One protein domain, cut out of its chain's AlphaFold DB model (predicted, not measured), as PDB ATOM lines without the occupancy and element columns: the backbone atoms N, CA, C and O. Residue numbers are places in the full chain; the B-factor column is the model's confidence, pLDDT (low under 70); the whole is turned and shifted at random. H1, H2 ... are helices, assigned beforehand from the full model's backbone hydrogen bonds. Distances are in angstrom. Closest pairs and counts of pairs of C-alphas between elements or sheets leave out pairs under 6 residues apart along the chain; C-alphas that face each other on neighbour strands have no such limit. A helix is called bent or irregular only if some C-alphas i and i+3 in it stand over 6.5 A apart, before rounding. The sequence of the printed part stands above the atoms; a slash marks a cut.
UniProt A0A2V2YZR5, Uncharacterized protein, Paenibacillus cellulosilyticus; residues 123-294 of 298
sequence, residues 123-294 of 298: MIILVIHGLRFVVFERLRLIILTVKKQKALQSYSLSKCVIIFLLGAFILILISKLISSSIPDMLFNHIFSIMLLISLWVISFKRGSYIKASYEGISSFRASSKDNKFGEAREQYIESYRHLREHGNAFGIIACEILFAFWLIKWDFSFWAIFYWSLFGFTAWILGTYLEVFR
ATOM      1  N   MET A 123     200.194 157.490 149.283       89.81
ATOM      2  CA  MET A 123     199.724 157.837 150.632       89.81
ATOM      3  C   MET A 123     199.125 159.252 150.731       89.81
ATOM      4  O   MET A 123     198.134 159.459 151.434       89.81
ATOM      5  N   ILE A 124     199.657 160.225 149.984       87.00
ATOM      6  CA  ILE A 124     199.136 161.602 149.983       87.00
ATOM      7  C   ILE A 124     197.743 161.707 149.341       87.00
ATOM      8  O   ILE A 124     196.962 162.599 149.687       87.00
ATOM      9  N   ILE A 125     197.374 160.762 148.467       86.62
ATOM     10  CA  ILE A 125     196.057 160.743 147.824       86.62
ATOM     11  C   ILE A 125     194.940 160.571 148.853       86.62
ATOM     12  O   ILE A 125     193.859 161.124 148.672       86.62
ATOM     13  N   LEU A 126     195.200 159.858 149.955       81.31
ATOM     14  CA  LEU A 126     194.243 159.672 151.048       81.31
ATOM     15  C   LEU A 126     193.960 161.001 151.753       81.31
ATOM     16  O   LEU A 126     192.799 161.336 151.999       81.31
ATOM     17  N   VAL A 127     195.006 161.793 152.000       82.19
ATOM     18  CA  VAL A 127     194.900 163.134 152.591       82.19
ATOM     19  C   VAL A 127     194.108 164.053 151.662       82.19
ATOM     20  O   VAL A 127     193.134 164.677 152.084       82.19
ATOM     21  N   ILE A 128     194.453 164.071 150.371       81.62
ATOM     22  CA  ILE A 128     193.731 164.851 149.355       81.62
ATOM     23  C   ILE A 128     192.265 164.405 149.278       81.62
ATOM     24  O   ILE A 128     191.368 165.243 149.196       81.62
ATOM     25  N   HIS A 129     191.984 163.102 149.362       78.06
ATOM     26  CA  HIS A 129     190.622 162.575 149.338       78.06
ATOM     27  C   HIS A 129     189.795 163.010 150.552       78.06
ATOM     28  O   HIS A 129     188.607 163.307 150.405       78.06
ATOM     29  N   GLY A 130     190.411 163.074 151.735       72.25
ATOM     30  CA  GLY A 130     189.795 163.627 152.941       72.25
ATOM     31  C   GLY A 130     189.512 165.124 152.804       72.25
ATOM     32  O   GLY A 130     188.412 165.585 153.111       72.25
ATOM     33  N   LEU A 131     190.472 165.873 152.260       73.94
ATOM     34  CA  LEU A 131     190.404 167.331 152.128       73.94
ATOM     35  C   LEU A 131     189.582 167.819 150.929       73.94
ATOM     36  O   LEU A 131     189.171 168.981 150.911       73.94
ATOM     37  N   ARG A 132     189.285 166.963 149.944       74.56
ATOM     38  CA  ARG A 132     188.581 167.358 148.709       74.56
ATOM     39  C   ARG A 132     187.263 168.079 148.986       74.56
ATOM     40  O   ARG A 132     186.914 168.995 148.256       74.56
ATOM     41  N   PHE A 133     186.537 167.704 150.040       65.38
ATOM     42  CA  PHE A 133     185.264 168.339 150.386       65.38
ATOM     43  C   PHE A 133     185.447 169.786 150.835       65.38
ATOM     44  O   PHE A 133     184.663 170.650 150.455       65.38
ATOM     45  N   VAL A 134     186.533 170.072 151.557       66.44
ATOM     46  CA  VAL A 134     186.892 171.439 151.950       66.44
ATOM     47  C   VAL A 134     187.168 172.299 150.713       66.44
ATOM     48  O   VAL A 134     186.770 173.463 150.675       66.44
ATOM     49  N   VAL A 135     187.804 171.721 149.688       65.25
ATOM     50  CA  VAL A 135     188.159 172.409 148.436       65.25
ATOM     51  C   VAL A 135     186.943 172.583 147.513       65.25
ATOM     52  O   VAL A 135     186.638 173.698 147.087       65.25
ATOM     53  N   PHE A 136     186.212 171.506 147.217       66.44
ATOM     54  CA  PHE A 136     185.135 171.512 146.223       66.44
ATOM     55  C   PHE A 136     183.843 172.167 146.711       66.44
ATOM     56  O   PHE A 136     183.198 172.858 145.923       66.44
ATOM     57  N   GLU A 137     183.477 172.038 147.990       64.19
ATOM     58  CA  GLU A 137     182.283 172.726 148.503       64.19
ATOM     59  C   GLU A 137     182.470 174.250 148.457       64.19
ATOM     60  O   GLU A 137     181.531 175.011 148.234       64.19
ATOM     61  N   ARG A 138     183.715 174.724 148.561       57.84
ATOM     62  CA  ARG A 138     184.044 176.144 148.408       57.84
ATOM     63  C   ARG A 138     184.009 176.603 146.963       57.84
ATOM     64  O   ARG A 138     183.457 177.668 146.716       57.84
ATOM     65  N   LEU A 139     184.521 175.810 146.021       62.12
ATOM     66  CA  LEU A 139     184.355 176.087 144.589       62.12
ATOM     67  C   LEU A 139     182.870 176.167 144.221       62.12
ATOM     68  O   LEU A 139     182.449 177.121 143.570       62.12
ATOM     69  N   ARG A 140     182.058 175.232 144.727       64.06
ATOM     70  CA  ARG A 140     180.602 175.247 144.565       64.06
ATOM     71  C   ARG A 140     179.984 176.525 145.130       64.06
ATOM     72  O   ARG A 140     179.219 177.183 144.432       64.06
ATOM     73  N   LEU A 141     180.330 176.907 146.361       62.94
ATOM     74  CA  LEU A 141     179.833 178.140 146.973       62.94
ATOM     75  C   LEU A 141     180.282 179.382 146.202       62.94
ATOM     76  O   LEU A 141     179.460 180.264 146.002       62.94
ATOM     77  N   ILE A 142     181.525 179.465 145.726       61.03
ATOM     78  CA  ILE A 142     182.017 180.593 144.917       61.03
ATOM     79  C   ILE A 142     181.214 180.704 143.615       61.03
ATOM     80  O   ILE A 142     180.683 181.773 143.330       61.03
ATOM     81  N   ILE A 143     181.039 179.602 142.881       60.59
ATOM     82  CA  ILE A 143     180.257 179.566 141.633       60.59
ATOM     83  C   ILE A 143     178.799 179.990 141.879       60.59
ATOM     84  O   ILE A 143     178.224 180.744 141.095       60.59
ATOM     85  N   LEU A 144     178.201 179.554 142.991       61.06
ATOM     86  CA  LEU A 144     176.839 179.940 143.371       61.06
ATOM     87  C   LEU A 144     176.748 181.391 143.878       61.06
ATOM     88  O   LEU A 144     175.743 182.058 143.641       61.06
ATOM     89  N   THR A 145     177.794 181.903 144.528       53.75
ATOM     90  CA  THR A 145     177.862 183.279 145.051       53.75
ATOM     91  C   THR A 145     178.076 184.295 143.930       53.75
ATOM     92  O   THR A 145     177.509 185.382 143.985       53.75
ATOM     93  N   VAL A 146     178.786 183.935 142.855       55.16
ATOM     94  CA  VAL A 146     178.867 184.764 141.636       55.16
ATOM     95  C   VAL A 146     177.477 184.979 141.009       55.16
ATOM     96  O   VAL A 146     177.245 186.001 140.374       55.16
ATOM     97  N   LYS A 147     176.504 184.092 141.271       52.62
ATOM     98  CA  LYS A 147     175.092 184.282 140.890       52.62
ATOM     99  C   LYS A 147     174.228 185.018 141.929       52.62
ATOM    100  O   LYS A 147     173.105 185.394 141.602       52.62
ATOM    101  N   LYS A 148     174.696 185.239 143.163       49.25
ATOM    102  CA  LYS A 148     173.941 185.941 144.221       49.25
ATOM    103  C   LYS A 148     174.874 186.800 145.080       49.25
ATOM    104  O   LYS A 148     175.532 186.320 145.999       49.25
ATOM    105  N   GLN A 149     174.855 188.102 144.805       46.25
ATOM    106  CA  GLN A 149     175.661 189.175 145.401       46.25
ATOM    107  C   GLN A 149     175.336 189.480 146.885       46.25
ATOM    108  O   GLN A 149     175.178 190.636 147.259       46.25
ATOM    109  N   LYS A 150     175.224 188.467 147.757       45.34
ATOM    110  CA  LYS A 150     175.157 188.628 149.225       45.34
ATOM    111  C   LYS A 150     175.699 187.390 149.956       45.34
ATOM    112  O   LYS A 150     174.950 186.678 150.614       45.34
ATOM    113  N   ALA A 151     177.006 187.136 149.886       44.16
ATOM    114  CA  ALA A 151     177.661 186.204 150.815       44.16
ATOM    115  C   ALA A 151     178.978 186.785 151.345       44.16
ATOM    116  O   ALA A 151     180.073 186.294 151.073       44.16
ATOM    117  N   LEU A 152     178.859 187.839 152.157       45.41
ATOM    118  CA  LEU A 152     179.984 188.475 152.849       45.41
ATOM    119  C   LEU A 152     180.605 187.596 153.961       45.41
ATOM    120  O   LEU A 152     181.577 187.996 154.590       45.41
ATOM    121  N   GLN A 153     180.099 186.380 154.195       47.25
ATOM    122  CA  GLN A 153     180.554 185.495 155.278       47.25
ATOM    123  C   GLN A 153     181.456 184.332 154.808       47.25
ATOM    124  O   GLN A 153     181.956 183.558 155.622       47.25
ATOM    125  N   SER A 154     181.736 184.218 153.500       47.97
ATOM    126  CA  SER A 154     182.644 183.196 152.928       47.97
ATOM    127  C   SER A 154     184.122 183.644 152.858       47.97
ATOM    128  O   SER A 154     184.995 182.885 152.441       47.97
ATOM    129  N   TYR A 155     184.431 184.862 153.320       46.97
ATOM    130  CA  TYR A 155     185.731 185.535 153.149       46.97
ATOM    131  C   TYR A 155     186.884 185.015 154.034       46.97
ATOM    132  O   TYR A 155     188.032 185.420 153.855       46.97
ATOM    133  N   SER A 156     186.616 184.135 155.003       53.75
ATOM    134  CA  SER A 156     187.639 183.666 155.956       53.75
ATOM    135  C   SER A 156     188.518 182.528 155.406       53.75
ATOM    136  O   SER A 156     189.681 182.419 155.785       53.75
ATOM    137  N   LEU A 157     188.012 181.697 154.481       47.78
ATOM    138  CA  LEU A 157     188.735 180.496 154.032       47.78
ATOM    139  C   LEU A 157     189.649 180.732 152.820       47.78
ATOM    140  O   LEU A 157     190.722 180.134 152.759       47.78
ATOM    141  N   SER A 158     189.270 181.625 151.896       51.22
ATOM    142  CA  SER A 158     190.180 182.072 150.832       51.22
ATOM    143  C   SER A 158     191.436 182.675 151.447       51.22
ATOM    144  O   SER A 158     192.527 182.365 150.999       51.22
ATOM    145  N   LYS A 159     191.307 183.395 152.569       59.53
ATOM    146  CA  LYS A 159     192.452 183.855 153.356       59.53
ATOM    147  C   LYS A 159     193.304 182.705 153.880       59.53
ATOM    148  O   LYS A 159     194.498 182.790 153.714       59.53
ATOM    149  N   CYS A 160     192.770 181.619 154.442       56.62
ATOM    150  CA  CYS A 160     193.623 180.527 154.946       56.62
ATOM    151  C   CYS A 160     194.377 179.769 153.844       56.62
ATOM    152  O   CYS A 160     195.552 179.474 154.024       56.62
ATOM    153  N   VAL A 161     193.729 179.463 152.713       62.34
ATOM    154  CA  VAL A 161     194.387 178.768 151.590       62.34
ATOM    155  C   VAL A 161     195.353 179.703 150.866       62.34
ATOM    156  O   VAL A 161     196.456 179.287 150.535       62.34
ATOM    157  N   ILE A 162     194.988 180.976 150.684       62.06
ATOM    158  CA  ILE A 162     195.896 181.989 150.140       62.06
ATOM    159  C   ILE A 162     197.050 182.212 151.113       62.06
ATOM    160  O   ILE A 162     198.171 182.127 150.672       62.06
ATOM    161  N   ILE A 163     196.838 182.383 152.420       62.16
ATOM    162  CA  ILE A 163     197.909 182.497 153.432       62.16
ATOM    163  C   ILE A 163     198.790 181.245 153.447       62.16
ATOM    164  O   ILE A 163     199.989 181.365 153.651       62.16
ATOM    165  N   PHE A 164     198.236 180.057 153.198       67.75
ATOM    166  CA  PHE A 164     199.013 178.826 153.084       67.75
ATOM    167  C   PHE A 164     199.878 178.799 151.816       67.75
ATOM    168  O   PHE A 164     201.077 178.564 151.909       67.75
ATOM    169  N   LEU A 165     199.301 179.090 150.645       68.56
ATOM    170  CA  LEU A 165     200.035 179.146 149.376       68.56
ATOM    171  C   LEU A 165     201.048 180.296 149.363       68.56
ATOM    172  O   LEU A 165     202.176 180.109 148.925       68.56
ATOM    173  N   LEU A 166     200.671 181.457 149.898       64.88
ATOM    174  CA  LEU A 166     201.525 182.628 150.075       64.88
ATOM    175  C   LEU A 166     202.605 182.340 151.118       64.88
ATOM    176  O   LEU A 166     203.736 182.739 150.919       64.88
ATOM    177  N   GLY A 167     202.294 181.615 152.193       68.44
ATOM    178  CA  GLY A 167     203.245 181.209 153.226       68.44
ATOM    179  C   GLY A 167     204.267 180.202 152.708       68.44
ATOM    180  O   GLY A 167     205.456 180.385 152.933       68.44
ATOM    181  N   ALA A 168     203.832 179.194 151.949       66.06
ATOM    182  CA  ALA A 168     204.716 178.247 151.273       66.06
ATOM    183  C   ALA A 168     205.569 178.944 150.199       66.06
ATOM    184  O   ALA A 168     206.771 178.708 150.121       66.06
ATOM    185  N   PHE A 169     204.973 179.850 149.419       70.00
ATOM    186  CA  PHE A 169     205.672 180.654 148.416       70.00
ATOM    187  C   PHE A 169     206.699 181.603 149.047       70.00
ATOM    188  O   PHE A 169     207.838 181.650 148.597       70.00
ATOM    189  N   ILE A 170     206.333 182.305 150.124       68.94
ATOM    190  CA  ILE A 170     207.235 183.163 150.902       68.94
ATOM    191  C   ILE A 170     208.343 182.320 151.530       68.94
ATOM    192  O   ILE A 170     209.484 182.756 151.511       68.94
ATOM    193  N   LEU A 171     208.069 181.103 152.012       64.62
ATOM    194  CA  LEU A 171     209.117 180.215 152.524       64.62
ATOM    195  C   LEU A 171     210.112 179.797 151.442       64.62
ATOM    196  O   LEU A 171     211.309 179.787 151.703       64.62
ATOM    197  N   ILE A 172     209.628 179.467 150.241       68.62
ATOM    198  CA  ILE A 172     210.468 179.131 149.080       68.62
ATOM    199  C   ILE A 172     211.279 180.356 148.622       68.62
ATOM    200  O   ILE A 172     212.424 180.228 148.190       68.62
ATOM    201  N   LEU A 173     210.699 181.556 148.711       67.25
ATOM    202  CA  LEU A 173     211.370 182.807 148.364       67.25
ATOM    203  C   LEU A 173     212.449 183.164 149.400       67.25
ATOM    204  O   LEU A 173     213.585 183.450 149.034       67.25
ATOM    205  N   ILE A 174     212.109 183.091 150.690       65.50
ATOM    206  CA  ILE A 174     213.021 183.312 151.818       65.50
ATOM    207  C   ILE A 174     214.146 182.280 151.795       65.50
ATOM    208  O   ILE A 174     215.293 182.634 152.037       65.50
ATOM    209  N   SER A 175     213.864 181.023 151.458       59.72
ATOM    210  CA  SER A 175     214.896 179.991 151.405       59.72
ATOM    211  C   SER A 175     215.887 180.201 150.277       59.72
ATOM    212  O   SER A 175     217.080 180.056 150.505       59.72
ATOM    213  N   LYS A 176     215.429 180.642 149.099       66.56
ATOM    214  CA  LYS A 176     216.326 181.072 148.019       66.56
ATOM    215  C   LYS A 176     217.148 182.307 148.393       66.56
ATOM    216  O   LYS A 176     218.288 182.412 147.957       66.56
ATOM    217  N   LEU A 177     216.597 183.217 149.197       68.75
ATOM    218  CA  LEU A 177     217.284 184.437 149.640       68.75
ATOM    219  C   LEU A 177     218.287 184.192 150.782       68.75
ATOM    220  O   LEU A 177     219.308 184.864 150.837       68.75
ATOM    221  N   ILE A 178     218.018 183.231 151.673       62.91
ATOM    222  CA  ILE A 178     218.871 182.877 152.827       62.91
ATOM    223  C   ILE A 178     219.817 181.699 152.503       62.91
ATOM    224  O   ILE A 178     220.688 181.359 153.303       62.91
ATOM    225  N   SER A 179     219.698 181.098 151.311       57.84
ATOM    226  CA  SER A 179     220.453 179.921 150.842       57.84
ATOM    227  C   SER A 179     221.979 180.031 150.958       57.84
ATOM    228  O   SER A 179     222.657 179.016 150.841       57.84
ATOM    229  N   SER A 180     222.547 181.217 151.194       62.34
ATOM    230  CA  SER A 180     223.976 181.360 151.475       62.34
ATOM    231  C   SER A 180     224.392 180.883 152.874       62.34
ATOM    232  O   SER A 180     225.585 180.707 153.102       62.34
ATOM    233  N   SER A 181     223.454 180.707 153.818       64.31
ATOM    234  CA  SER A 181     223.789 180.610 155.252       64.31
ATOM    235  C   SER A 181     223.141 179.446 156.014       64.31
ATOM    236  O   SER A 181     223.618 179.107 157.095       64.31
ATOM    237  N   ILE A 182     222.061 178.835 155.508       71.69
ATOM    238  CA  ILE A 182     221.382 177.706 156.174       71.69
ATOM    239  C   ILE A 182     221.734 176.395 155.460       71.69
ATOM    240  O   ILE A 182     221.574 176.332 154.242       71.69
ATOM    241  N   PRO A 183     222.133 175.329 156.183       79.81
ATOM    242  CA  PRO A 183     222.310 174.009 155.587       79.81
ATOM    243  C   PRO A 183     221.014 173.511 154.932       79.81
ATOM    244  O   PRO A 183     219.963 173.492 155.583       79.81
ATOM    245  N   ASP A 184     221.093 173.042 153.685       79.62
ATOM    246  CA  ASP A 184     219.941 172.565 152.899       79.62
ATOM    247  C   ASP A 184     219.065 171.550 153.653       79.62
ATOM    248  O   ASP A 184     217.834 171.578 153.575       79.62
ATOM    249  N   MET A 185     219.693 170.688 154.457       82.25
ATOM    250  CA  MET A 185     219.003 169.693 155.274       82.25
ATOM    251  C   MET A 185     218.069 170.329 156.316       82.25
ATOM    252  O   MET A 185     216.916 169.917 156.441       82.25
ATOM    253  N   LEU A 186     218.525 171.356 157.043       83.75
ATOM    254  CA  LEU A 186     217.708 172.034 158.057       83.75
ATOM    255  C   LEU A 186     216.506 172.731 157.411       83.75
ATOM    256  O   LEU A 186     215.395 172.675 157.941       83.75
ATOM    257  N   PHE A 187     216.716 173.343 156.245       82.00
ATOM    258  CA  PHE A 187     215.635 173.953 155.479       82.00
ATOM    259  C   PHE A 187     214.557 172.925 155.109       82.00
ATOM    260  O   PHE A 187     213.370 173.158 155.350       82.00
ATOM    261  N   ASN A 188     214.974 171.769 154.591       85.06
ATOM    262  CA  ASN A 188     214.073 170.683 154.234       85.06
ATOM    263  C   ASN A 188     213.234 170.225 155.451       85.06
ATOM    264  O   ASN A 188     212.012 170.102 155.341       85.06
ATOM    265  N   HIS A 189     213.842 170.069 156.635       89.25
ATOM    266  CA  HIS A 189     213.122 169.744 157.878       89.25
ATOM    267  C   HIS A 189     212.057 170.784 158.241       89.25
ATOM    268  O   HIS A 189     210.904 170.422 158.498       89.25
ATOM    269  N   ILE A 190     212.420 172.070 158.243       84.62
ATOM    270  CA  ILE A 190     211.493 173.163 158.568       84.62
ATOM    271  C   ILE A 190     210.322 173.164 157.582       84.62
ATOM    272  O   ILE A 190     209.165 173.217 158.000       84.62
ATOM    273  N   PHE A 191     210.609 173.035 156.285       84.06
ATOM    274  CA  PHE A 191     209.590 172.975 155.243       84.06
ATOM    275  C   PHE A 191     208.610 171.811 155.459       84.06
ATOM    276  O   PHE A 191     207.395 172.031 155.466       84.06
ATOM    277  N   SER A 192     209.110 170.597 155.716       88.50
ATOM    278  CA  SER A 192     208.271 169.426 156.012       88.50
ATOM    279  C   SER A 192     207.372 169.626 157.223       88.50
ATOM    280  O   SER A 192     206.179 169.325 157.167       88.50
ATOM    281  N   ILE A 193     207.931 170.134 158.324       87.50
ATOM    282  CA  ILE A 193     207.188 170.357 159.569       87.50
ATOM    283  C   ILE A 193     206.090 171.395 159.345       87.50
ATOM    284  O   ILE A 193     204.952 171.195 159.769       87.50
ATOM    285  N   MET A 194     206.391 172.480 158.631       83.06
ATOM    286  CA  MET A 194     205.393 173.492 158.297       83.06
ATOM    287  C   MET A 194     204.279 172.929 157.413       83.06
ATOM    288  O   MET A 194     203.102 173.201 157.669       83.06
ATOM    289  N   LEU A 195     204.624 172.101 156.422       83.06
ATOM    290  CA  LEU A 195     203.636 171.424 155.587       83.06
ATOM    291  C   LEU A 195     202.743 170.506 156.437       83.06
ATOM    292  O   LEU A 195     201.521 170.568 156.328       83.06
ATOM    293  N   LEU A 196     203.317 169.731 157.358       86.25
ATOM    294  CA  LEU A 196     202.561 168.865 158.268       86.25
ATOM    295  C   LEU A 196     201.601 169.647 159.162       86.25
ATOM    296  O   LEU A 196     200.408 169.342 159.199       86.25
ATOM    297  N   ILE A 197     202.098 170.679 159.845       83.44
ATOM    298  CA  ILE A 197     201.287 171.517 160.735       83.44
ATOM    299  C   ILE A 197     200.142 172.155 159.950       83.44
ATOM    300  O   ILE A 197     199.007 172.182 160.424       83.44
ATOM    301  N   SER A 198     200.404 172.627 158.731       79.31
ATOM    302  CA  SER A 198     199.366 173.224 157.895       79.31
ATOM    303  C   SER A 198     198.252 172.230 157.549       79.31
ATOM    304  O   SER A 198     197.071 172.553 157.703       79.31
ATOM    305  N   LEU A 199     198.611 170.997 157.174       79.88
ATOM    306  CA  LEU A 199     197.658 169.934 156.871       79.88
ATOM    307  C   LEU A 199     196.831 169.585 158.108       79.88
ATOM    308  O   LEU A 199     195.613 169.434 158.003       79.88
ATOM    309  N   TRP A 200     197.458 169.527 159.283       83.19
ATOM    310  CA  TRP A 200     196.769 169.265 160.547       83.19
ATOM    311  C   TRP A 200     195.791 170.385 160.892       83.19
ATOM    312  O   TRP A 200     194.618 170.120 161.152       83.19
ATOM    313  N   VAL A 201     196.229 171.644 160.833       81.00
ATOM    314  CA  VAL A 201     195.379 172.804 161.136       81.00
ATOM    315  C   VAL A 201     194.153 172.837 160.225       81.00
ATOM    316  O   VAL A 201     193.045 173.073 160.710       81.00
ATOM    317  N   ILE A 202     194.322 172.579 158.924       76.50
ATOM    318  CA  ILE A 202     193.203 172.525 157.973       76.50
ATOM    319  C   ILE A 202     192.265 171.363 158.317       76.50
ATOM    320  O   ILE A 202     191.048 171.564 158.380       76.50
ATOM    321  N   SER A 203     192.823 170.179 158.573       74.31
ATOM    322  CA  SER A 203     192.068 168.952 158.844       74.31
ATOM    323  C   SER A 203     191.216 169.067 160.111       74.31
ATOM    324  O   SER A 203     190.012 168.818 160.067       74.31
ATOM    325  N   PHE A 204     191.794 169.535 161.221       76.12
ATOM    326  CA  PHE A 204     191.086 169.630 162.501       76.12
ATOM    327  C   PHE A 204     190.110 170.805 162.559       76.12
ATOM    328  O   PHE A 204     188.964 170.625 162.965       76.12
ATOM    329  N   LYS A 205     190.490 172.003 162.082       74.88
ATOM    330  CA  LYS A 205     189.574 173.166 162.103       74.88
ATOM    331  C   LYS A 205     188.325 172.959 161.247       74.88
ATOM    332  O   LYS A 205     187.340 173.677 161.418       74.88
ATOM    333  N   ARG A 206     188.366 172.034 160.286       71.12
ATOM    334  CA  ARG A 206     187.248 171.733 159.382       71.12
ATOM    335  C   ARG A 206     186.682 170.330 159.559       71.12
ATOM    336  O   ARG A 206     185.827 169.949 158.764       71.12
ATOM    337  N   GLY A 207     187.062 169.615 160.616       71.38
ATOM    338  CA  GLY A 207     186.589 168.256 160.868       71.38
ATOM    339  C   GLY A 207     185.061 168.139 160.896       71.38
ATOM    340  O   GLY A 207     184.506 167.266 160.238       71.38
ATOM    341  N   SER A 208     184.362 169.086 161.531       69.38
ATOM    342  CA  SER A 208     182.889 169.124 161.560       69.38
ATOM    343  C   SER A 208     182.248 169.290 160.174       69.38
ATOM    344  O   SER A 208     181.247 168.649 159.868       69.38
ATOM    345  N   TYR A 209     182.850 170.097 159.295       68.81
ATOM    346  CA  TYR A 209     182.381 170.273 157.915       68.81
ATOM    347  C   TYR A 209     182.630 169.029 157.063       68.81
ATOM    348  O   TYR A 209     181.786 168.653 156.246       68.81
ATOM    349  N   ILE A 210     183.792 168.400 157.250       69.06
ATOM    350  CA  ILE A 210     184.134 167.143 156.587       69.06
ATOM    351  C   ILE A 210     183.105 166.081 156.999       69.06
ATOM    352  O   ILE A 210     182.490 165.477 156.123       69.06
ATOM    353  N   LYS A 211     182.831 165.943 158.302       73.81
ATOM    354  CA  LYS A 211     181.806 165.042 158.856       73.81
ATOM    355  C   LYS A 211     180.432 165.268 158.218       73.81
ATOM    356  O   LYS A 211     179.914 164.355 157.578       73.81
ATOM    357  N   ALA A 212     179.897 166.489 158.295       71.25
ATOM    358  CA  ALA A 212     178.580 166.821 157.746       71.25
ATOM    359  C   ALA A 212     178.471 166.524 156.237       71.25
ATOM    360  O   ALA A 212     177.437 166.068 155.750       71.25
ATOM    361  N   SER A 213     179.558 166.725 155.485       71.00
ATOM    362  CA  SER A 213     179.602 166.401 154.053       71.00
ATOM    363  C   SER A 213     179.546 164.890 153.802       71.00
ATOM    364  O   SER A 213     178.823 164.432 152.914       71.00
ATOM    365  N   TYR A 214     180.289 164.099 154.584       71.12
ATOM    366  CA  TYR A 214     180.265 162.638 154.489       71.12
ATOM    367  C   TYR A 214     178.895 162.063 154.883       71.12
ATOM    368  O   TYR A 214     178.395 161.175 154.189       71.12
ATOM    369  N   GLU A 215     178.260 162.603 155.926       75.44
ATOM    370  CA  GLU A 215     176.898 162.244 156.349       75.44
ATOM    371  C   GLU A 215     175.839 162.631 155.304       75.44
ATOM    372  O   GLU A 215     174.922 161.857 155.015       75.44
ATOM    373  N   GLY A 216     175.990 163.786 154.649       73.31
ATOM    374  CA  GLY A 216     175.121 164.195 153.542       73.31
ATOM    375  C   GLY A 216     175.197 163.238 152.348       73.31
ATOM    376  O   GLY A 216     174.184 162.884 151.749       73.31
ATOM    377  N   ILE A 217     176.394 162.750 152.014       72.94
ATOM    378  CA  ILE A 217     176.572 161.792 150.914       72.94
ATOM    379  C   ILE A 217     176.045 160.407 151.287       72.94
ATOM    380  O   ILE A 217     175.453 159.737 150.438       72.94
ATOM    381  N   SER A 218     176.261 159.952 152.524       71.38
ATOM    382  CA  SER A 218     175.776 158.641 152.967       71.38
ATOM    383  C   SER A 218     174.246 158.604 153.022       71.38
ATOM    384  O   SER A 218     173.650 157.677 152.473       71.38
ATOM    385  N   SER A 219     173.605 159.643 153.563       72.12
ATOM    386  CA  SER A 219     172.141 159.786 153.602       72.12
ATOM    387  C   SER A 219     171.521 159.951 152.208       72.12
ATOM    388  O   SER A 219     170.508 159.316 151.903       72.12
ATOM    389  N   PHE A 220     172.157 160.708 151.305       70.94
ATOM    390  CA  PHE A 220     171.734 160.819 149.902       70.94
ATOM    391  C   PHE A 220     171.799 159.482 149.151       70.94
ATOM    392  O   PHE A 220     170.983 159.230 148.265       70.94
ATOM    393  N   ARG A 221     172.766 158.617 149.489       69.38
ATOM    394  CA  ARG A 221     172.859 157.254 148.942       69.38
ATOM    395  C   ARG A 221     171.837 156.314 149.580       69.38
ATOM    396  O   ARG A 221     171.241 155.518 148.861       69.38
ATOM    397  N   ALA A 222     171.596 156.420 150.885       69.06
ATOM    398  CA  ALA A 222     170.597 155.606 151.578       69.06
ATOM    399  C   ALA A 222     169.178 155.868 151.037       69.06
ATOM    400  O   ALA A 222     168.516 154.940 150.592       69.06
ATOM    401  N   SER A 223     168.783 157.140 150.932       66.88
ATOM    402  CA  SER A 223     167.482 157.581 150.385       66.88
ATOM    403  C   SER A 223     167.279 157.304 148.887       66.88
ATOM    404  O   SER A 223     166.183 157.473 148.350       66.88
ATOM    405  N   SER A 224     168.334 156.907 148.172       61.22
ATOM    406  CA  SER A 224     168.270 156.642 146.731       61.22
ATOM    407  C   SER A 224     167.824 155.228 146.369       61.22
ATOM    408  O   SER A 224     167.412 155.022 145.232       61.22
ATOM    409  N   LYS A 225     167.859 154.283 147.319       60.75
ATOM    410  CA  LYS A 225     167.416 152.900 147.089       60.75
ATOM    411  C   LYS A 225     165.893 152.746 147.009       60.75
ATOM    412  O   LYS A 225     165.434 151.790 146.401       60.75
ATOM    413  N   ASP A 226     165.136 153.705 147.541       63.44
ATOM    414  CA  ASP A 226     163.679 153.584 147.698       63.44
ATOM    415  C   ASP A 226     162.860 154.255 146.573       63.44
ATOM    416  O   ASP A 226     161.633 154.215 146.591       63.44
ATOM    417  N   ASN A 227     163.500 154.884 145.574       59.94
ATOM    418  CA  ASN A 227     162.808 155.711 144.573       59.94
ATOM    419  C   ASN A 227     162.741 155.090 143.163       59.94
ATOM    420  O   ASN A 227     163.725 154.567 142.646       59.94
ATOM    421  N   LYS A 228     161.599 155.287 142.480       58.81
ATOM    422  CA  LYS A 228     161.282 154.851 141.093       58.81
ATOM    423  C   LYS A 228     162.246 155.344 139.992       58.81
ATOM    424  O   LYS A 228     162.220 154.814 138.891       58.81
ATOM    425  N   PHE A 229     163.103 156.326 140.279       60.81
ATOM    426  CA  PHE A 229     164.171 156.817 139.388       60.81
ATOM    427  C   PHE A 229     165.527 156.116 139.624       60.81
ATOM    428  O   PHE A 229     166.575 156.624 139.215       60.81
ATOM    429  N   GLY A 230     165.516 154.975 140.321       65.31
ATOM    430  CA  GLY A 230     166.706 154.248 140.758       65.31
ATOM    431  C   GLY A 230     167.658 153.881 139.622       65.31
ATOM    432  O   GLY A 230     168.844 154.156 139.741       65.31
ATOM    433  N   GLU A 231     167.160 153.367 138.495       67.69
ATOM    434  CA  GLU A 231     168.022 152.825 137.429       67.69
ATOM    435  C   GLU A 231     168.848 153.894 136.695       67.69
ATOM    436  O   GLU A 231     170.068 153.767 136.594       67.69
ATOM    437  N   ALA A 232     168.227 154.984 136.230       69.12
ATOM    438  CA  ALA A 232     168.948 156.070 135.550       69.12
ATOM    439  C   ALA A 232     169.971 156.746 136.483       69.12
ATOM    440  O   ALA A 232     171.066 157.136 136.071       69.12
ATOM    441  N   ARG A 233     169.638 156.853 137.775       68.50
ATOM    442  CA  ARG A 233     170.534 157.405 138.794       68.50
ATOM    443  C   ARG A 233     171.649 156.432 139.176       68.50
ATOM    444  O   ARG A 233     172.762 156.884 139.421       68.50
ATOM    445  N   GLU A 234     171.388 155.129 139.212       73.56
ATOM    446  CA  GLU A 234     172.393 154.087 139.447       73.56
ATOM    447  C   GLU A 234     173.417 154.070 138.308       73.56
ATOM    448  O   GLU A 234     174.615 154.117 138.572       73.56
ATOM    449  N   GLN A 235     172.961 154.137 137.053       73.19
ATOM    450  CA  GLN A 235     173.834 154.262 135.880       73.19
ATOM    451  C   GLN A 235     174.688 155.537 135.926       73.19
ATOM    452  O   GLN A 235     175.883 155.504 135.626       73.19
ATOM    453  N   TYR A 236     174.108 156.662 136.353       74.19
ATOM    454  CA  TYR A 236     174.844 157.909 136.560       74.19
ATOM    455  C   TYR A 236     175.894 157.782 137.676       74.19
ATOM    456  O   TYR A 236     177.046 158.175 137.490       74.19
ATOM    457  N   ILE A 237     175.529 157.212 138.830       76.38
ATOM    458  CA  ILE A 237     176.451 156.990 139.955       76.38
ATOM    459  C   ILE A 237     177.598 156.067 139.535       76.38
ATOM    460  O   ILE A 237     178.746 156.347 139.885       76.38
ATOM    461  N   GLU A 238     177.311 155.011 138.777       74.75
ATOM    462  CA  GLU A 238     178.319 154.073 138.285       74.75
ATOM    463  C   GLU A 238     179.243 154.733 137.250       74.75
ATOM    464  O   GLU A 238     180.462 154.626 137.350       74.75
ATOM    465  N   SER A 239     178.697 155.547 136.342       72.12
ATOM    466  CA  SER A 239     179.500 156.347 135.405       72.12
ATOM    467  C   SER A 239     180.451 157.302 136.142       72.12
ATOM    468  O   SER A 239     181.644 157.374 135.840       72.12
ATOM    469  N   TYR A 240     179.960 157.990 137.178       74.19
ATOM    470  CA  TYR A 240     180.787 158.848 138.034       74.19
ATOM    471  C   TYR A 240     181.813 158.066 138.851       74.19
ATOM    472  O   TYR A 240     182.920 158.554 139.105       74.19
ATOM    473  N   ARG A 241     181.459 156.858 139.290       78.62
ATOM    474  CA  ARG A 241     182.377 155.957 139.975       78.62
ATOM    475  C   ARG A 241     183.532 155.583 139.053       78.62
ATOM    476  O   ARG A 241     184.672 155.752 139.476       78.62
ATOM    477  N   HIS A 242     183.257 155.174 137.816       76.25
ATOM    478  CA  HIS A 242     184.288 154.841 136.832       76.25
ATOM    479  C   HIS A 242     185.200 156.025 136.517       76.25
ATOM    480  O   HIS A 242     186.422 155.869 136.531       76.25
ATOM    481  N   LEU A 243     184.628 157.219 136.318       76.25
ATOM    482  CA  LEU A 243     185.399 158.443 136.089       76.25
ATOM    483  C   LEU A 243     186.339 158.744 137.266       76.25
ATOM    484  O   LEU A 243     187.511 159.063 137.072       76.25
ATOM    485  N   ARG A 244     185.849 158.593 138.503       79.56
ATOM    486  CA  ARG A 244     186.663 158.766 139.713       79.56
ATOM    487  C   ARG A 244     187.748 157.699 139.831       79.56
ATOM    488  O   ARG A 244     188.848 158.007 140.268       79.56
ATOM    489  N   GLU A 245     187.448 156.451 139.496       77.44
ATOM    490  CA  GLU A 245     188.416 155.353 139.582       77.44
ATOM    491  C   GLU A 245     189.556 155.518 138.569       77.44
ATOM    492  O   GLU A 245     190.707 155.300 138.946       77.44
ATOM    493  N   HIS A 246     189.260 156.003 137.357       80.12
ATOM    494  CA  HIS A 246     190.270 156.388 136.362       80.12
ATOM    495  C   HIS A 246     191.062 157.619 136.804       80.12
ATOM    496  O   HIS A 246     192.290 157.598 136.801       80.12
ATOM    497  N   GLY A 247     190.377 158.672 137.261       81.06
ATOM    498  CA  GLY A 247     191.032 159.870 137.789       81.06
ATOM    499  C   GLY A 247     191.965 159.563 138.963       81.06
ATOM    500  O   GLY A 247     193.049 160.130 139.053       81.06
ATOM    501  N   ASN A 248     191.597 158.612 139.826       84.12
ATOM    502  CA  ASN A 248     192.462 158.142 140.906       84.12
ATOM    503  C   ASN A 248     193.720 157.432 140.384       84.12
ATOM    504  O   ASN A 248     194.775 157.612 140.978       84.12
ATOM    505  N   ALA A 249     193.631 156.644 139.307       84.69
ATOM    506  CA  ALA A 249     194.799 155.980 138.720       84.69
ATOM    507  C   ALA A 249     195.813 157.005 138.183       84.69
ATOM    508  O   ALA A 249     196.989 156.943 138.528       84.69
ATOM    509  N   PHE A 250     195.350 158.021 137.448       87.06
ATOM    510  CA  PHE A 250     196.211 159.137 137.030       87.06
ATOM    511  C   PHE A 250     196.725 159.961 138.216       87.06
ATOM    512  O   PHE A 250     197.864 160.425 138.210       87.06
ATOM    513  N   GLY A 251     195.907 160.110 139.260       88.25
ATOM    514  CA  GLY A 251     196.310 160.745 140.511       88.25
ATOM    515  C   GLY A 251     197.472 160.024 141.195       88.25
ATOM    516  O   GLY A 251     198.348 160.694 141.731       88.25
ATOM    517  N   ILE A 252     197.520 158.688 141.143       91.12
ATOM    518  CA  ILE A 252     198.648 157.905 141.670       91.12
ATOM    519  C   ILE A 252     199.925 158.222 140.894       91.12
ATOM    520  O   ILE A 252     200.915 158.570 141.524       91.12
ATOM    521  N   ILE A 253     199.883 158.217 139.560       92.00
ATOM    522  CA  ILE A 253     201.054 158.547 138.727       92.00
ATOM    523  C   ILE A 253     201.565 159.963 139.038       92.00
ATOM    524  O   ILE A 253     202.764 160.192 139.184       92.00
ATOM    525  N   ALA A 254     200.658 160.930 139.207       91.25
ATOM    526  CA  ALA A 254     201.038 162.281 139.614       91.25
ATOM    527  C   ALA A 254     201.698 162.310 141.006       91.25
ATOM    528  O   ALA A 254     202.667 163.044 141.213       91.25
ATOM    529  N   CYS A 255     201.207 161.502 141.953       93.00
ATOM    530  CA  CYS A 255     201.842 161.346 143.261       93.00
ATOM    531  C   CYS A 255     203.220 160.682 143.144       93.00
ATOM    532  O   CYS A 255     204.119 161.060 143.885       93.00
ATOM    533  N   GLU A 256     203.411 159.740 142.212       94.44
ATOM    534  CA  GLU A 256     204.693 159.054 142.001       94.44
ATOM    535  C   GLU A 256     205.754 160.039 141.540       94.44
ATOM    536  O   GLU A 256     206.826 160.123 142.130       94.44
ATOM    537  N   ILE A 257     205.410 160.888 140.576       91.88
ATOM    538  CA  ILE A 257     206.285 161.971 140.126       91.88
ATOM    539  C   ILE A 257     206.580 162.954 141.274       91.88
ATOM    540  O   ILE A 257     207.727 163.350 141.477       91.88
ATOM    541  N   LEU A 258     205.565 163.336 142.057       91.25
ATOM    542  CA  LEU A 258     205.748 164.227 143.206       91.25
ATOM    543  C   LEU A 258     206.684 163.614 144.259       91.25
ATOM    544  O   LEU A 258     207.547 164.307 144.798       91.25
ATOM    545  N   PHE A 259     206.534 162.320 144.531       93.50
ATOM    546  CA  PHE A 259     207.376 161.590 145.467       93.50
ATOM    547  C   PHE A 259     208.809 161.442 144.944       93.50
ATOM    548  O   PHE A 259     209.755 161.588 145.712       93.50
ATOM    549  N   ALA A 260     209.001 161.246 143.637       90.31
ATOM    550  CA  ALA A 260     210.323 161.268 143.013       90.31
ATOM    551  C   ALA A 260     211.043 162.603 143.256       90.31
ATOM    552  O   ALA A 260     212.171 162.618 143.747       90.31
ATOM    553  N   PHE A 261     210.376 163.733 142.990       87.94
ATOM    554  CA  PHE A 261     210.943 165.057 143.261       87.94
ATOM    555  C   PHE A 261     211.229 165.282 144.745       87.94
ATOM    556  O   PHE A 261     212.243 165.889 145.091       87.94
ATOM    557  N   TRP A 262     210.355 164.781 145.617       90.00
ATOM    558  CA  TRP A 262     210.569 164.810 147.058       90.00
ATOM    559  C   TRP A 262     211.851 164.072 147.453       90.00
ATOM    560  O   TRP A 262     212.693 164.646 148.136       90.00
ATOM    561  N   LEU A 263     212.038 162.838 146.979       89.25
ATOM    562  CA  LEU A 263     213.240 162.050 147.257       89.25
ATOM    563  C   LEU A 263     214.504 162.736 146.734       89.25
ATOM    564  O   LEU A 263     215.472 162.852 147.483       89.25
ATOM    565  N   ILE A 264     214.474 163.255 145.502       85.06
ATOM    566  CA  ILE A 264     215.603 163.989 144.913       85.06
ATOM    567  C   ILE A 264     215.953 165.212 145.764       85.06
ATOM    568  O   ILE A 264     217.115 165.418 146.085       85.06
ATOM    569  N   LYS A 265     214.962 166.015 146.177       84.31
ATOM    570  CA  LYS A 265     215.213 167.233 146.968       84.31
ATOM    571  C   LYS A 265     215.815 166.945 148.347       84.31
ATOM    572  O   LYS A 265     216.461 167.816 148.932       84.31
ATOM    573  N   TRP A 266     215.570 165.752 148.873       85.12
ATOM    574  CA  TRP A 266     216.099 165.283 150.148       85.12
ATOM    575  C   TRP A 266     217.376 164.452 150.011       85.12
ATOM    576  O   TRP A 266     217.789 163.841 150.999       85.12
ATOM    577  N   ASP A 267     217.957 164.371 148.812       84.44
ATOM    578  CA  ASP A 267     219.087 163.492 148.508       84.44
ATOM    579  C   ASP A 267     218.845 162.064 149.022       84.44
ATOM    580  O   ASP A 267     219.727 161.433 149.589       84.44
ATOM    581  N   PHE A 268     217.606 161.570 148.897       83.69
ATOM    582  CA  PHE A 268     217.178 160.237 149.342       83.69
ATOM    583  C   PHE A 268     217.481 159.945 150.820       83.69
ATOM    584  O   PHE A 268     217.570 158.793 151.248       83.69
ATOM    585  N   SER A 269     217.600 160.996 151.632       84.88
ATOM    586  CA  SER A 269     217.756 160.873 153.072       84.88
ATOM    587  C   SER A 269     216.589 160.092 153.677       84.88
ATOM    588  O   SER A 269     215.432 160.274 153.289       84.88
ATOM    589  N   PHE A 270     216.874 159.287 154.702       87.69
ATOM    590  CA  PHE A 270     215.862 158.589 155.501       87.69
ATOM    591  C   PHE A 270     214.714 159.518 155.945       87.69
ATOM    592  O   PHE A 270     213.544 159.130 155.947       87.69
ATOM    593  N   TRP A 271     215.033 160.779 156.249       90.69
ATOM    594  CA  TRP A 271     214.056 161.786 156.656       90.69
ATOM    595  C   TRP A 271     212.997 162.084 155.591       90.69
ATOM    596  O   TRP A 271     211.852 162.368 155.943       90.69
ATOM    597  N   ALA A 272     213.334 161.960 154.304       91.38
ATOM    598  CA  ALA A 272     212.381 162.116 153.209       91.38
ATOM    599  C   ALA A 272     211.231 161.112 153.346       91.38
ATOM    600  O   ALA A 272     210.058 161.488 153.302       91.38
ATOM    601  N   ILE A 273     211.580 159.840 153.561       91.94
ATOM    602  CA  ILE A 273     210.631 158.733 153.718       91.94
ATOM    603  C   ILE A 273     209.847 158.903 155.020       91.94
ATOM    604  O   ILE A 273     208.628 158.721 155.030       91.94
ATOM    605  N   PHE A 274     210.522 159.304 156.101       93.81
ATOM    606  CA  PHE A 274     209.889 159.561 157.393       93.81
ATOM    607  C   PHE A 274     208.785 160.627 157.295       93.81
ATOM    608  O   PHE A 274     207.642 160.366 157.670       93.81
ATOM    609  N   TYR A 275     209.086 161.807 156.739       93.50
ATOM    610  CA  TYR A 275     208.091 162.875 156.590       93.50
ATOM    611  C   TYR A 275     206.978 162.511 155.614       93.50
ATOM    612  O   TYR A 275     205.815 162.817 155.878       93.50
ATOM    613  N   TRP A 276     207.307 161.823 154.518       93.94
ATOM    614  CA  TRP A 276     206.296 161.369 153.569       93.94
ATOM    615  C   TRP A 276     205.305 160.393 154.210       93.94
ATOM    616  O   TRP A 276     204.088 160.540 154.078       93.94
ATOM    617  N   SER A 277     205.824 159.449 154.996       93.25
ATOM    618  CA  SER A 277     205.012 158.517 155.784       93.25
ATOM    619  C   SER A 277     204.148 159.259 156.803       93.25
ATOM    620  O   SER A 277     202.982 158.916 157.000       93.25
ATOM    621  N   LEU A 278     204.681 160.326 157.407       92.31
ATOM    622  CA  LEU A 278     203.939 161.159 158.347       92.31
ATOM    623  C   LEU A 278     202.786 161.915 157.663       92.31
ATOM    624  O   LEU A 278     201.723 162.038 158.272       92.31
ATOM    625  N   PHE A 279     202.929 162.337 156.396       89.44
ATOM    626  CA  PHE A 279     201.799 162.847 155.601       89.44
ATOM    627  C   PHE A 279     200.701 161.793 155.459       89.44
ATOM    628  O   PHE A 279     199.542 162.086 155.746       89.44
ATOM    629  N   GLY A 280     201.047 160.557 155.093       88.06
ATOM    630  CA  GLY A 280     200.088 159.450 155.025       88.06
ATOM    631  C   GLY A 280     199.390 159.186 156.362       88.06
ATOM    632  O   GLY A 280     198.166 159.061 156.422       88.06
ATOM    633  N   PHE A 281     200.155 159.199 157.454       90.25
ATOM    634  CA  PHE A 281     199.642 159.003 158.810       90.25
ATOM    635  C   PHE A 281     198.598 160.058 159.213       90.25
ATOM    636  O   PHE A 281     197.665 159.749 159.955       90.25
ATOM    637  N   THR A 282     198.671 161.279 158.669       86.38
ATOM    638  CA  THR A 282     197.651 162.313 158.929       86.38
ATOM    639  C   THR A 282     196.247 161.894 158.492       86.38
ATOM    640  O   THR A 282     195.277 162.236 159.167       86.38
ATOM    641  N   ALA A 283     196.119 161.112 157.412       85.19
ATOM    642  CA  ALA A 283     194.826 160.605 156.960       85.19
ATOM    643  C   ALA A 283     194.226 159.619 157.971       85.19
ATOM    644  O   ALA A 283     193.019 159.653 158.212       85.19
ATOM    645  N   TRP A 284     195.066 158.785 158.594       87.19
ATOM    646  CA  TRP A 284     194.640 157.878 159.659       87.19
ATOM    647  C   TRP A 284     194.164 158.656 160.891       87.19
ATOM    648  O   TRP A 284     193.051 158.423 161.356       87.19
ATOM    649  N   ILE A 285     194.937 159.648 161.354       86.31
ATOM    650  CA  ILE A 285     194.535 160.512 162.480       86.31
ATOM    651  C   ILE A 285     193.202 161.210 162.186       86.31
ATOM    652  O   ILE A 285     192.315 161.233 163.038       86.31
ATOM    653  N   LEU A 286     193.045 161.774 160.983       83.38
ATOM    654  CA  LEU A 286     191.807 162.433 160.570       83.38
ATOM    655  C   LEU A 286     190.625 161.456 160.568       83.38
ATOM    656  O   LEU A 286     189.548 161.810 161.043       83.38
ATOM    657  N   GLY A 287     190.818 160.232 160.072       82.31
ATOM    658  CA  GLY A 287     189.805 159.177 160.118       82.31
ATOM    659  C   GLY A 287     189.360 158.869 161.547       82.31
ATOM    660  O   GLY A 287     188.168 158.943 161.844       82.31
ATOM    661  N   THR A 288     190.317 158.629 162.446       84.81
ATOM    662  CA  THR A 288     190.059 158.372 163.871       84.81
ATOM    663  C   THR A 288     189.351 159.550 164.544       84.81
ATOM    664  O   THR A 288     188.396 159.358 165.294       84.81
ATOM    665  N   TYR A 289     189.767 160.785 164.249       83.62
ATOM    666  CA  TYR A 289     189.112 161.992 164.757       83.62
ATOM    667  C   TYR A 289     187.635 162.044 164.341       83.62
ATOM    668  O   TYR A 289     186.759 162.259 165.176       83.62
ATOM    669  N   LEU A 290     187.335 161.797 163.063       79.56
ATOM    670  CA  LEU A 290     185.957 161.797 162.566       79.56
ATOM    671  C   LEU A 290     185.108 160.677 163.190       79.56
ATOM    672  O   LEU A 290     183.910 160.870 163.390       79.56
ATOM    673  N   GLU A 291     185.709 159.530 163.513       80.25
ATOM    674  CA  GLU A 291     185.023 158.408 164.159       80.25
ATOM    675  C   GLU A 291     184.675 158.696 165.626       80.25
ATOM    676  O   GLU A 291     183.532 158.500 166.042       80.25
ATOM    677  N   VAL A 292     185.635 159.196 166.410       81.56
ATOM    678  CA  VAL A 292     185.441 159.467 167.846       81.56
ATOM    679  C   VAL A 292     184.399 160.565 168.060       81.56
ATOM    680  O   VAL A 292     183.454 160.382 168.826       81.56
ATOM    681  N   PHE A 293     184.496 161.666 167.311       68.94
ATOM    682  CA  PHE A 293     183.531 162.771 167.379       68.94
ATOM    683  C   PHE A 293     182.181 162.447 166.711       68.94
ATOM    684  O   PHE A 293     181.276 163.279 166.688       68.94
ATOM    685  N   ARG A 294     181.990 161.236 166.167       58.94
ATOM    686  CA  ARG A 294     180.662 160.746 165.771       58.94
ATOM    687  C   ARG A 294     179.809 160.369 166.980       58.94
ATOM    688  O   ARG A 294     178.599 160.532 166.918       58.94
TER     689      ARG A 294
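Overview. This is residues 123 to 294 of the 298 residues of an uncharacterized protein of Paenibacillus cellulosilyticus (UniProt A0A2V2YZR5). The longest helix, H5, makes one side of an elongated helical frame; H6, H3 and H2 run in a row along it, with short arm H1a between H5 and H6. H4 leads from H3 back towards H5. The 172 printed residues hold six named helices, H1 to H6, all helix; loose, radius of gyration of the C-alphas 19.7 A, spanning 68 by 38 by 31 A.

Arrangement. Start at H5, residues 230 to 265; it touches H1a, residues 123 to 130, at C-alphas 255 and 124, their closest, 7.3 A. The hub H6, residues 270 to 292, touches H3, residues 184 to 205, at closest C-alphas 275 and 192, 6.6 A. H2, residues 155 to 178, and H3 form a hairpin, only just touching with 3 pairs of C-alphas within 8 A, the closest Ser 175 and Phe 187, 7.3 A. H4, residues 207 to 222, touches H1b, residues 133 to 146, at closest C-alphas 210 and 133, 6.4 A. Every O i to N i+4 pair is within hydrogen-bond range in H3, H4 and H5; 3 of 4 are in H1a, 9 of 10 in H1b, 19 of 20 in H2, 17 of 19 in H6.

Along the chain. Find C-alpha 230 at (166.706, 154.248, 140.758); H5 runs 50.6 A to C-alpha 265. H6 ends at (185.441, 159.467, 167.846). H1, one helix by its hydrogen bonds, is bent: C-alphas 130 and 133 are 7.0 A apart.

Size, cuts and confidence. The printed part has no cut and no long link; look for pLDDT under 70 at residues 133 to 168, among others.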